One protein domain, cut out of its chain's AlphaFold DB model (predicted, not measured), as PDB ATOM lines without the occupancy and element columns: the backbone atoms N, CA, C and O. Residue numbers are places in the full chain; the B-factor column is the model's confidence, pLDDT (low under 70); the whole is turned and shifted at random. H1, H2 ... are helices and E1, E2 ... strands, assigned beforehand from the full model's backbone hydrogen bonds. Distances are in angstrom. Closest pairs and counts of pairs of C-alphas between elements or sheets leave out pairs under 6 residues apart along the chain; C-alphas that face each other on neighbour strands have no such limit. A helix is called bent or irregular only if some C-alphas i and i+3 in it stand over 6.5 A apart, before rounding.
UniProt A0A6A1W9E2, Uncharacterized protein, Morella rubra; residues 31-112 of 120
ATOM      1  N   PHE A  31      33.285  20.278  28.327       72.06
ATOM      2  CA  PHE A  31      33.827  20.025  29.668       72.06
ATOM      3  C   PHE A  31      35.318  20.363  29.800       72.06
ATOM      4  O   PHE A  31      35.824  20.494  30.920       72.06
ATOM      5  N   PHE A  32      36.037  20.489  28.685       80.62
ATOM      6  CA  PHE A  32      37.471  20.741  28.676       80.62
ATOM      7  C   PHE A  32      37.765  22.111  28.084       80.62
ATOM      8  O   PHE A  32      37.279  22.469  27.019       80.62
ATOM      9  N   ARG A  33      38.619  22.887  28.754       78.31
ATOM     10  CA  ARG A  33      39.013  24.216  28.259       78.31
ATOM     11  C   ARG A  33      39.795  24.163  26.941       78.31
ATOM     12  O   ARG A  33      39.885  25.170  26.252       78.31
ATOM     13  N   ASN A  34      40.458  23.037  26.658       84.25
ATOM     14  CA  ASN A  34      41.237  22.797  25.446       84.25
ATOM     15  C   ASN A  34      41.475  21.279  25.239       84.25
ATOM     16  O   ASN A  34      41.306  20.500  26.188       84.25
ATOM     17  N   PRO A  35      41.915  20.852  24.038       84.62
ATOM     18  CA  PRO A  35      42.166  19.438  23.735       84.62
ATOM     19  C   PRO A  35      43.236  18.778  24.618       84.62
ATOM     20  O   PRO A  35      43.121  17.601  24.947       84.62
ATOM     21  N   GLU A  36      44.249  19.524  25.069       86.38
ATOM     22  CA  GLU A  36      45.297  19.000  25.962       86.38
ATOM     23  C   GLU A  36      44.717  18.551  27.314       86.38
ATOM     24  O   GLU A  36      45.164  17.566  27.904       86.38
ATOM     25  N   CYS A  37      43.692  19.249  27.815       85.19
ATOM     26  CA  CYS A  37      42.999  18.871  29.046       85.19
ATOM     27  C   CYS A  37      42.179  17.591  28.852       85.19
ATOM     28  O   CYS A  37      42.191  16.729  29.734       85.19
ATOM     29  N   ALA A  38      41.529  17.438  27.696       86.50
ATOM     30  CA  ALA A  38      40.835  16.204  27.335       86.50
ATOM     31  C   ALA A  38      41.824  15.030  27.249       86.50
ATOM     32  O   ALA A  38      41.607  13.988  27.871       86.50
ATOM     33  N   GLU A  39      42.963  15.221  26.578       88.19
ATOM     34  CA  GLU A  39      44.022  14.214  26.488       88.19
ATOM     35  C   GLU A  39      44.529  13.819  27.882       88.19
ATOM     36  O   GLU A  39      44.585  12.634  28.217       88.19
ATOM     37  N   LYS A  40      44.832  14.801  28.739       87.19
ATOM     38  CA  LYS A  40      45.271  14.564  30.120       87.19
ATOM     39  C   LYS A  40      44.228  13.785  30.922       87.19
ATOM     40  O   LYS A  40      44.577  12.890  31.692       87.19
ATOM     41  N   PHE A  41      42.943  14.085  30.745       87.75
ATOM     42  CA  PHE A  41      41.876  13.336  31.395       87.75
ATOM     43  C   PHE A  41      41.829  11.885  30.922       87.75
ATOM     44  O   PHE A  41      41.895  10.975  31.750       87.75
ATOM     45  N   TYR A  42      41.738  11.645  29.614       87.25
ATOM     46  CA  TYR A  42      41.585  10.292  29.085       87.25
ATOM     47  C   TYR A  42      42.839   9.443  29.293       87.25
ATOM     48  O   TYR A  42      42.724   8.266  29.639       87.25
ATOM     49  N   ASN A  43      44.030  10.024  29.160       88.00
ATOM     50  CA  ASN A  43      45.272   9.271  29.271       88.00
ATOM     51  C   ASN A  43      45.699   8.991  30.706       88.00
ATOM     52  O   ASN A  43      46.225   7.903  30.950       88.00
ATOM     53  N   ASP A  44      45.441   9.918  31.628       86.00
ATOM     54  CA  ASP A  44      45.911   9.838  33.006       86.00
ATOM     55  C   ASP A  44      44.737   9.658  33.980       86.00
ATOM     56  O   ASP A  44      44.519   8.575  34.528       86.00
ATOM     57  N   PHE A  45      43.915  10.693  34.159       83.94
ATOM     58  CA  PHE A  45      42.952  10.730  35.260       83.94
ATOM     59  C   PHE A  45      41.822   9.701  35.166       83.94
ATOM     60  O   PHE A  45      41.422   9.149  36.193       83.94
ATOM     61  N   SER A  46      41.300   9.422  33.970       84.56
ATOM     62  CA  SER A  46      40.164   8.513  33.761       84.56
ATOM     63  C   SER A  46      40.475   7.082  34.221       84.56
ATOM     64  O   SER A  46      39.605   6.404  34.775       84.56
ATOM     65  N   LYS A  47      41.741   6.672  34.070       84.19
ATOM     66  CA  LYS A  47      42.260   5.332  34.367       84.19
ATOM     67  C   LYS A  47      42.684   5.165  35.825       84.19
ATOM     68  O   LYS A  47      42.814   4.037  36.297       84.19
ATOM     69  N   ARG A  48      42.910   6.258  36.564       82.44
ATOM     70  CA  ARG A  48      43.348   6.190  37.968       82.44
ATOM     71  C   ARG A  48      42.270   5.560  38.834       82.44
ATOM     72  O   ARG A  48      41.150   6.057  38.876       82.44
ATOM     73  N   LYS A  49      42.601   4.522  39.601       78.19
ATOM     74  CA  LYS A  49      41.677   3.969  40.598       78.19
ATOM     75  C   LYS A  49      41.253   5.071  41.571       78.19
ATOM     76  O   LYS A  49      42.098   5.741  42.160       78.19
ATOM     77  N   VAL A  50      39.947   5.257  41.733       71.56
ATOM     78  CA  VAL A  50      39.430   6.188  42.737       71.56
ATOM     79  C   VAL A  50      39.379   5.469  44.063       71.56
ATOM     80  O   VAL A  50      38.731   4.433  44.201       71.56
ATOM     81  N   MET A  51      40.089   6.036  45.024       67.31
ATOM     82  CA  MET A  51      40.004   5.632  46.411       67.31
ATOM     83  C   MET A  51      38.953   6.516  47.066       67.31
ATOM     84  O   MET A  51      39.042   7.741  46.985       67.31
ATOM     85  N   LEU A  52      37.954   5.898  47.691       64.31
ATOM     86  CA  LEU A  52      37.005   6.620  48.529       64.31
ATOM     87  C   LEU A  52      37.792   7.280  49.669       64.31
ATOM     88  O   LEU A  52      38.482   6.599  50.434       64.31
ATOM     89  N   GLY A  53      37.756   8.610  49.715       64.88
ATOM     90  CA  GLY A  53      38.408   9.389  50.761       64.88
ATOM     91  C   GLY A  53      37.713   9.212  52.111       64.88
ATOM     92  O   GLY A  53      36.572   8.757  52.192       64.88
ATOM     93  N   ARG A  54      38.402   9.596  53.188       63.81
ATOM     94  CA  ARG A  54      37.782   9.734  54.511       63.81
ATOM     95  C   ARG A  54      37.287  11.163  54.668       63.81
ATOM     96  O   ARG A  54      38.050  12.095  54.430       63.81
ATOM     97  N   LYS A  55      36.037  11.325  55.100       70.12
ATOM     98  CA  LYS A  55      35.531  12.631  55.516       70.12
ATOM     99  C   LYS A  55      36.220  13.008  56.822       70.12
ATOM    100  O   LYS A  55      36.166  12.248  57.788       70.12
ATOM    101  N   VAL A  56      36.881  14.156  56.834       70.00
ATOM    102  CA  VAL A  56      37.457  14.736  58.047       70.00
ATOM    103  C   VAL A  56      36.560  15.887  58.473       70.00
ATOM    104  O   VAL A  56      36.074  16.632  57.623       70.00
ATOM    105  N   ASN A  57      36.297  16.012  59.774       75.56
ATOM    106  CA  ASN A  57      35.579  17.173  60.281       75.56
ATOM    107  C   ASN A  57      36.520  18.387  60.216       75.56
ATOM    108  O   ASN A  57      37.497  18.445  60.958       75.56
ATOM    109  N   VAL A  58      36.241  19.340  59.330       73.25
ATOM    110  CA  VAL A  58      37.058  20.553  59.173       73.25
ATOM    111  C   VAL A  58      37.076  21.377  60.463       73.25
ATOM    112  O   VAL A  58      38.123  21.909  60.816       73.25
ATOM    113  N   GLU A  59      35.976  21.392  61.224       77.19
ATOM    114  CA  GLU A  59      35.909  22.065  62.527       77.19
ATOM    115  C   GLU A  59      36.911  21.470  63.522       77.19
ATOM    116  O   GLU A  59      37.500  22.197  64.312       77.19
ATOM    117  N   SER A  60      37.176  20.159  63.446       80.44
ATOM    118  CA  SER A  60      38.179  19.508  64.303       80.44
ATOM    119  C   SER A  60      39.626  19.867  63.946       80.44
ATOM    120  O   SER A  60      40.543  19.496  64.671       80.44
ATOM    121  N   LEU A  61      39.837  20.571  62.830       77.94
ATOM    122  CA  LEU A  61      41.139  21.034  62.354       77.94
ATOM    123  C   LEU A  61      41.261  22.567  62.392       77.94
ATOM    124  O   LEU A  61      42.112  23.129  61.697       77.94
ATOM    125  N   SER A  62      40.428  23.246  63.190       76.19
ATOM    126  CA  SER A  62      40.408  24.710  63.324       76.19
ATOM    127  C   SER A  62      41.784  25.309  63.615       76.19
ATOM    128  O   SER A  62      42.131  26.346  63.054       76.19
ATOM    129  N   ASP A  63      42.592  24.615  64.419       84.81
ATOM    130  CA  ASP A  63      43.918  25.065  64.863       84.81
ATOM    131  C   ASP A  63      44.925  25.210  63.711       84.81
ATOM    132  O   ASP A  63      45.928  25.908  63.832       84.81
ATOM    133  N   PHE A  64      44.656  24.566  62.574       79.81
ATOM    134  CA  PHE A  64      45.508  24.602  61.388       79.81
ATOM    135  C   PHE A  64      45.037  25.622  60.337       79.81
ATOM    136  O   PHE A  64      45.632  25.699  59.262       79.81
ATOM    137  N   GLU A  65      43.959  26.373  60.604       80.50
ATOM    138  CA  GLU A  65      43.347  27.354  59.687       80.50
ATOM    139  C   GLU A  65      43.114  26.826  58.252       80.50
ATOM    140  O   GLU A  65      43.169  27.582  57.279       80.50
ATOM    141  N   ILE A  66      42.843  25.526  58.089       77.19
ATOM    142  CA  ILE A  66      42.858  24.853  56.773       77.19
ATOM    143  C   ILE A  66      41.767  25.386  55.838       77.19
ATOM    144  O   ILE A  66      41.946  25.404  54.623       77.19
ATOM    145  N   GLU A  67      40.650  25.877  56.371       77.81
ATOM    146  CA  GLU A  67      39.570  26.435  55.553       77.81
ATOM    147  C   GLU A  67      40.022  27.680  54.768       77.81
ATOM    148  O   GLU A  67      39.695  27.848  53.591       77.81
ATOM    149  N   ARG A  68      40.844  28.535  55.381       80.06
ATOM    150  CA  ARG A  68      41.247  29.832  54.827       80.06
ATOM    151  C   ARG A  68      41.949  29.743  53.461       80.06
ATOM    152  O   ARG A  68      41.552  30.489  52.559       80.06
ATOM    153  N   PRO A  69      42.966  28.883  53.241       76.12
ATOM    154  CA  PRO A  69      43.572  28.724  51.924       76.12
ATOM    155  C   PRO A  69      42.594  28.149  50.894       76.12
ATOM    156  O   PRO A  69      42.620  28.601  49.750       76.12
ATOM    157  N   PHE A  70      41.710  27.218  51.265       72.44
ATOM    158  CA  PHE A  70      40.725  26.650  50.336       72.44
ATOM    159  C   PHE A  70      39.703  27.698  49.892       72.44
ATOM    160  O   PHE A  70      39.414  27.804  48.703       72.44
ATOM    161  N   VAL A  71      39.216  28.535  50.812       74.81
ATOM    162  CA  VAL A  71      38.315  29.650  50.486       74.81
ATOM    163  C   VAL A  71      38.993  30.649  49.550       74.81
ATOM    164  O   VAL A  71      38.417  31.003  48.524       74.81
ATOM    165  N   LYS A  72      40.241  31.051  49.836       74.12
ATOM    166  CA  LYS A  72      41.005  31.964  48.964       74.12
ATOM    167  C   LYS A  72      41.198  31.426  47.542       74.12
ATOM    168  O   LYS A  72      41.280  32.215  46.608       74.12
ATOM    169  N   GLN A  73      41.271  30.106  47.380       68.31
ATOM    170  CA  GLN A  73      41.437  29.441  46.083       68.31
ATOM    171  C   GLN A  73      40.102  29.152  45.373       68.31
ATOM    172  O   GLN A  73      40.102  28.641  44.256       68.31
ATOM    173  N   GLY A  74      38.959  29.475  45.993       67.12
ATOM    174  CA  GLY A  74      37.635  29.135  45.462       67.12
ATOM    175  C   GLY A  74      37.300  27.645  45.579       67.12
ATOM    176  O   GLY A  74      36.467  27.130  44.840       67.12
ATOM    177  N   TRP A  75      37.967  26.930  46.485       73.00
ATOM    178  CA  TRP A  75      37.876  25.479  46.671       73.00
ATOM    179  C   TRP A  75      37.095  25.083  47.915       73.00
ATOM    180  O   TRP A  75      37.182  23.937  48.349       73.00
ATOM    181  N   ARG A  76      36.327  26.005  48.504       71.56
ATOM    182  CA  ARG A  76      35.504  25.705  49.684       71.56
ATOM    183  C   ARG A  76      34.611  24.486  49.453       71.56
ATOM    184  O   ARG A  76      34.542  23.608  50.299       71.56
ATOM    185  N   ASN A  77      34.071  24.359  48.246       67.25
ATOM    186  CA  ASN A  77      33.254  23.215  47.860       67.25
ATOM    187  C   ASN A  77      34.007  21.879  47.954       67.25
ATOM    188  O   ASN A  77      33.380  20.861  48.194       67.25
ATOM    189  N   LEU A  78      35.342  21.852  47.832       70.38
ATOM    190  CA  LEU A  78      36.114  20.622  48.042       70.38
ATOM    191  C   LEU A  78      36.131  20.170  49.511       70.38
ATOM    192  O   LEU A  78      36.325  18.984  49.764       70.38
ATOM    193  N   LEU A  79      35.944  21.096  50.456       69.25
ATOM    194  CA  LEU A  79      35.799  20.797  51.884       69.25
ATOM    195  C   LEU A  79      34.396  20.267  52.204       69.25
ATOM    196  O   LEU A  79      34.249  19.394  53.057       69.25
ATOM    197  N   ASP A  80      33.393  20.767  51.483       65.00
ATOM    198  CA  ASP A  80      31.985  20.388  51.641       65.00
ATOM    199  C   ASP A  80      31.598  19.149  50.810       65.00
ATOM    200  O   ASP A  80      30.566  18.518  51.055       65.00
ATOM    201  N   MET A  81      32.450  18.743  49.863       62.78
ATOM    202  CA  MET A  81      32.290  17.530  49.068       62.78
ATOM    203  C   MET A  81      32.268  16.295  49.989       62.78
ATOM    204  O   MET A  81      33.280  15.884  50.553       62.78
ATOM    205  N   GLY A  82      31.073  15.718  50.163       59.88
ATOM    206  CA  GLY A  82      30.823  14.545  51.003       59.88
ATOM    207  C   GLY A  82      31.476  13.253  50.494       59.88
ATOM    208  O   GLY A  82      32.347  13.252  49.635       59.88
ATOM    209  N   THR A  83      31.043  12.106  51.017       55.19
ATOM    210  CA  THR A  83      31.587  10.783  50.651       55.19
ATOM    211  C   THR A  83      31.364  10.425  49.176       55.19
ATOM    212  O   THR A  83      32.138   9.665  48.599       55.19
ATOM    213  N   GLU A  84      30.329  10.995  48.560       51.25
ATOM    214  CA  GLU A  84      29.954  10.784  47.161       51.25
ATOM    215  C   GLU A  84      30.485  11.910  46.277       51.25
ATOM    216  O   GLU A  84      29.756  12.612  45.576       51.25
ATOM    217  N   VAL A  85      31.799  12.100  46.303       58.00
ATOM    218  CA  VAL A  85      32.433  12.920  45.282       58.00
ATOM    219  C   VAL A  85      32.394  12.136  43.982       58.00
ATOM    220  O   VAL A  85      33.118  11.153  43.844       58.00
ATOM    221  N   PHE A  86      31.562  12.560  43.028       64.25
ATOM    222  CA  PHE A  86      31.542  11.987  41.683       64.25
ATOM    223  C   PHE A  86      32.960  12.061  41.107       64.25
ATOM    224  O   PHE A  86      33.424  13.146  40.736       64.25
ATOM    225  N   PRO A  87      33.684  10.934  41.012       69.94
ATOM    226  CA  PRO A  87      35.128  10.986  40.809       69.94
ATOM    227  C   PRO A  87      35.513  11.588  39.461       69.94
ATOM    228  O   PRO A  87      36.602  12.126  39.278       69.94
ATOM    229  N   LYS A  88      34.569  11.535  38.525       74.50
ATOM    230  CA  LYS A  88      34.621  12.202  37.237       74.50
ATOM    231  C   LYS A  88      34.808  13.718  37.359       74.50
ATOM    232  O   LYS A  88      35.687  14.237  36.685       74.50
ATOM    233  N   TYR A  89      34.084  14.415  38.238       74.62
ATOM    234  CA  TYR A  89      34.198  15.877  38.361       74.62
ATOM    235  C   TYR A  89      35.517  16.321  38.986       74.62
ATOM    236  O   TYR A  89      36.111  17.292  38.532       74.62
ATOM    237  N   VAL A  90      36.037  15.571  39.960       76.06
ATOM    238  CA  VAL A  90      37.372  15.836  40.524       76.06
ATOM    239  C   VAL A  90      38.447  15.672  39.462       76.06
ATOM    240  O   VAL A  90      39.331  16.510  39.309       76.06
ATOM    241  N   ARG A  91      38.362  14.596  38.684       82.62
ATOM    242  CA  ARG A  91      39.293  14.348  37.585       82.62
ATOM    243  C   ARG A  91      39.182  15.418  36.497       82.62
ATOM    244  O   ARG A  91      40.212  15.870  36.011       82.62
ATOM    245  N   LEU A  92      37.967  15.855  36.159       80.69
ATOM    246  CA  LEU A  92      37.714  16.969  35.238       80.69
ATOM    247  C   LEU A  92      38.326  18.275  35.751       80.69
ATOM    248  O   LEU A  92      38.971  18.989  34.988       80.69
ATOM    249  N   PHE A  93      38.186  18.561  37.044       79.75
ATOM    250  CA  PHE A  93      38.808  19.717  37.681       79.75
ATOM    251  C   PHE A  93      40.339  19.679  37.536       79.75
ATOM    252  O   PHE A  93      40.944  20.612  37.016       79.75
ATOM    253  N   PHE A  94      40.992  18.573  37.898       81.81
ATOM    254  CA  PHE A  94      42.455  18.482  37.797       81.81
ATOM    255  C   PHE A  94      42.981  18.416  36.355       81.81
ATOM    256  O   PHE A  94      44.108  18.850  36.078       81.81
ATOM    257  N   ALA A  95      42.183  17.887  35.429       85.12
ATOM    258  CA  ALA A  95      42.494  17.913  34.007       85.12
ATOM    259  C   ALA A  95      42.523  19.350  33.468       85.12
ATOM    260  O   ALA A  95      43.444  19.696  32.735       85.12
ATOM    261  N   ASN A  96      41.590  20.195  33.915       82.75
ATOM    262  CA  ASN A  96      41.442  21.590  33.494       82.75
ATOM    263  C   ASN A  96      42.261  22.603  34.313       82.75
ATOM    264  O   ASN A  96      42.153  23.811  34.093       82.75
ATOM    265  N   MET A  97      43.084  22.138  35.252       82.75
ATOM    266  CA  MET A  97      43.854  23.002  36.140       82.75
ATOM    267  C   MET A  97      45.064  23.638  35.425       82.75
ATOM    268  O   MET A  97      45.827  22.970  34.725       82.75
ATOM    269  N   THR A  98      45.266  24.941  35.610       76.81
ATOM    270  CA  THR A  98      46.504  25.688  35.334       76.81
ATOM    271  C   THR A  98      47.125  26.152  36.637       76.81
ATOM    272  O   THR A  98      46.419  26.583  37.545       76.81
ATOM    273  N   VAL A  99      48.455  26.110  36.688       76.81
ATOM    274  CA  VAL A  99      49.251  26.707  37.759       76.81
ATOM    275  C   VAL A  99      50.112  27.800  37.132       76.81
ATOM    276  O   VAL A  99      50.919  27.514  36.249       76.81
ATOM    277  N   GLY A 100      49.890  29.045  37.538       73.94
ATOM    278  CA  GLY A 100      50.705  30.204  37.195       73.94
ATOM    279  C   GLY A 100      51.640  30.563  38.347       73.94
ATOM    280  O   GLY A 100      51.328  30.301  39.506       73.94
ATOM    281  N   TRP A 101      52.780  31.166  38.022       74.62
ATOM    282  CA  TRP A 101      53.737  31.685  38.997       74.62
ATOM    283  C   TRP A 101      53.801  33.201  38.869       74.62
ATOM    284  O   TRP A 101      53.940  33.727  37.766       74.62
ATOM    285  N   GLU A 102      53.702  33.895  39.994       74.44
ATOM    286  CA  GLU A 102      53.805  35.345  40.082       74.44
ATOM    287  C   GLU A 102      55.146  35.750  40.704       74.44
ATOM    288  O   GLU A 102      55.806  34.981  41.416       74.44
ATOM    289  N   ALA A 103      55.571  36.984  40.426       61.97
ATOM    290  CA  ALA A 103      56.771  37.546  41.029       61.97
ATOM    291  C   ALA A 103      56.615  37.584  42.560       61.97
ATOM    292  O   ALA A 103      55.617  38.075  43.079       61.97
ATOM    293  N   GLY A 104      57.603  37.048  43.282       70.00
ATOM    294  CA  GLY A 104      57.561  36.922  44.746       70.00
ATOM    295  C   GLY A 104      57.224  35.521  45.267       70.00
ATOM    296  O   GLY A 104      57.031  35.357  46.467       70.00
ATOM    297  N   GLY A 105      57.174  34.506  44.397       70.19
ATOM    298  CA  GLY A 105      56.980  33.107  44.806       70.19
ATOM    299  C   GLY A 105      55.526  32.740  45.104       70.19
ATOM    300  O   GLY A 105      55.253  31.632  45.567       70.19
ATOM    301  N   LEU A 106      54.591  33.647  44.822       62.09
ATOM    302  CA  LEU A 106      53.167  33.358  44.870       62.09
ATOM    303  C   LEU A 106      52.790  32.528  43.637       62.09
ATOM    304  O   LEU A 106      53.255  32.807  42.532       62.09
ATOM    305  N   PHE A 107      51.958  31.505  43.809       61.03
ATOM    306  CA  PHE A 107      51.417  30.738  42.690       61.03
ATOM    307  C   PHE A 107      49.898  30.887  42.645       61.03
ATOM    308  O   PHE A 107      49.228  30.949  43.676       61.03
ATOM    309  N   THR A 108      49.352  30.935  41.436       65.50
ATOM    310  CA  THR A 108      47.914  30.979  41.185       65.50
ATOM    311  C   THR A 108      47.462  29.671  40.570       65.50
ATOM    312  O   THR A 108      48.024  29.206  39.582       65.50
ATOM    313  N   VAL A 109      46.414  29.073  41.129       64.00
ATOM    314  CA  VAL A 109      45.793  27.873  40.565       64.00
ATOM    315  C   VAL A 109      44.406  28.232  40.060       64.00
ATOM    316  O   VAL A 109      43.614  28.825  40.787       64.00
ATOM    317  N   LYS A 110      44.106  27.892  38.807       70.25
ATOM    318  CA  LYS A 110      42.792  28.113  38.186       70.25
ATOM    319  C   LYS A 110      42.344  26.831  37.501       70.25
ATOM    320  O   LYS A 110      43.156  26.167  36.873       70.25
ATOM    321  N   SER A 111      41.067  26.479  37.586       68.94
ATOM    322  CA  SER A 111      40.491  25.372  36.819       68.94
ATOM    323  C   SER A 111      39.165  25.822  36.226       68.94
ATOM    324  O   SER A 111      38.273  26.230  36.963       68.94
ATOM    325  N   MET A 112      39.058  25.768  34.900       64.00
ATOM    326  CA  MET A 112      37.860  26.144  34.146       64.00
ATOM    327  C   MET A 112      37.251  24.862  33.580       64.00
ATOM    328  O   MET A 112      37.839  24.260  32.686       64.00
TER     329      MET A 112
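AT A GLANCE: This is residues 31 to 112 of the 120 residues of an uncharacterized protein of Morella rubra (UniProt A0A6A1W9E2). A two-stranded hairpin, E1 and E2, extends from the end of H5, which packs on H1; these four make one lobe, and the three short helices H2, H3 and H4 make a second, smaller one. Two unnamed stretches, residues 44 to 57 and residues 81 to 86, join the lobes along one side of a loose, open arch, and residues 60 to 65 of the second lobe stick out at its far end. The printed part has 82 residues with five named helices and two named strands, in the order H1, H2, H3, H4, H5, E1, E2; the sheet is E1 - E2, antiparallel, and the class is mixed, helices and strands. The whole is loose and flat, with a radius of gyration of the C-alphas of 14.7 A and spans of 41 by 38 by 17 A.

IN THESE COORDINATES: Strand E1 is residues 97 to 101 and E2 is residues 107 to 111, each 13.5 A from first to last C-alpha; E2 ends with C-alpha 111 at (40.491, 25.372, 36.819). Helix H5, residues 87 to 95, is 12.2 A long, and H1, residues 35 to 43, is 12.0 A long, beginning with C-alpha 35 at (42.166, 19.438, 23.735). H2 is residues 58 to 64, with C-alpha 58 at (37.058, 20.553, 59.173). H3 is residues 67 to 72 and H4 residues 76 to 80.

HOW THE PARTS SIT: E1 and E2 form a hairpin, antiparallel at 160 degrees between their directions. N 98 and O 110 are 2.7 A apart and N 100 and O 108 2.8 A, within hydrogen-bond range. The closest C-alphas of H5 and E2 are those of Phe 93 and Ser 111, 6.0 A apart. H5 and H1 touch, closest at the C-alphas of Ala 95 and Cys 37, 5.1 A apart. They run opposite ways at a steep tilt of 46 degrees. H1 and E1 are apart, but only just, at 8.3 A. H3 and H4 touch, closest at the C-alphas of Phe 70 and Arg 76, 5.3 A apart. H2 and H3 are close but not clearly touching, with the C-alphas of Val 58 and Glu 67 closest at 7.3 A; their lines are about perpendicular at 81 degrees. H4 and H5 are apart. H2 is irregular, with C-alphas 60 and 63 8.0 A apart. In H1, H3, H4 and H5 every O i to N i+4 pair is within hydrogen-bond range; in H2 0 of 3 are, beside 3 of 4 O i to N i+3 pairs.

THE WHOLE: The two C-alphas farthest apart, those of Pro 35 and Asp 63, are 41.5 A apart. The printed part has no cut. The link from H1 to H2, 14 residues, is long; that from H4 to H5, 6 residues, is short but not tight. The mean pLDDT of the printed part is 74.6, and 23 residues are under 70, among them residues 51 to 54, 79 to 87 and 106 to 109.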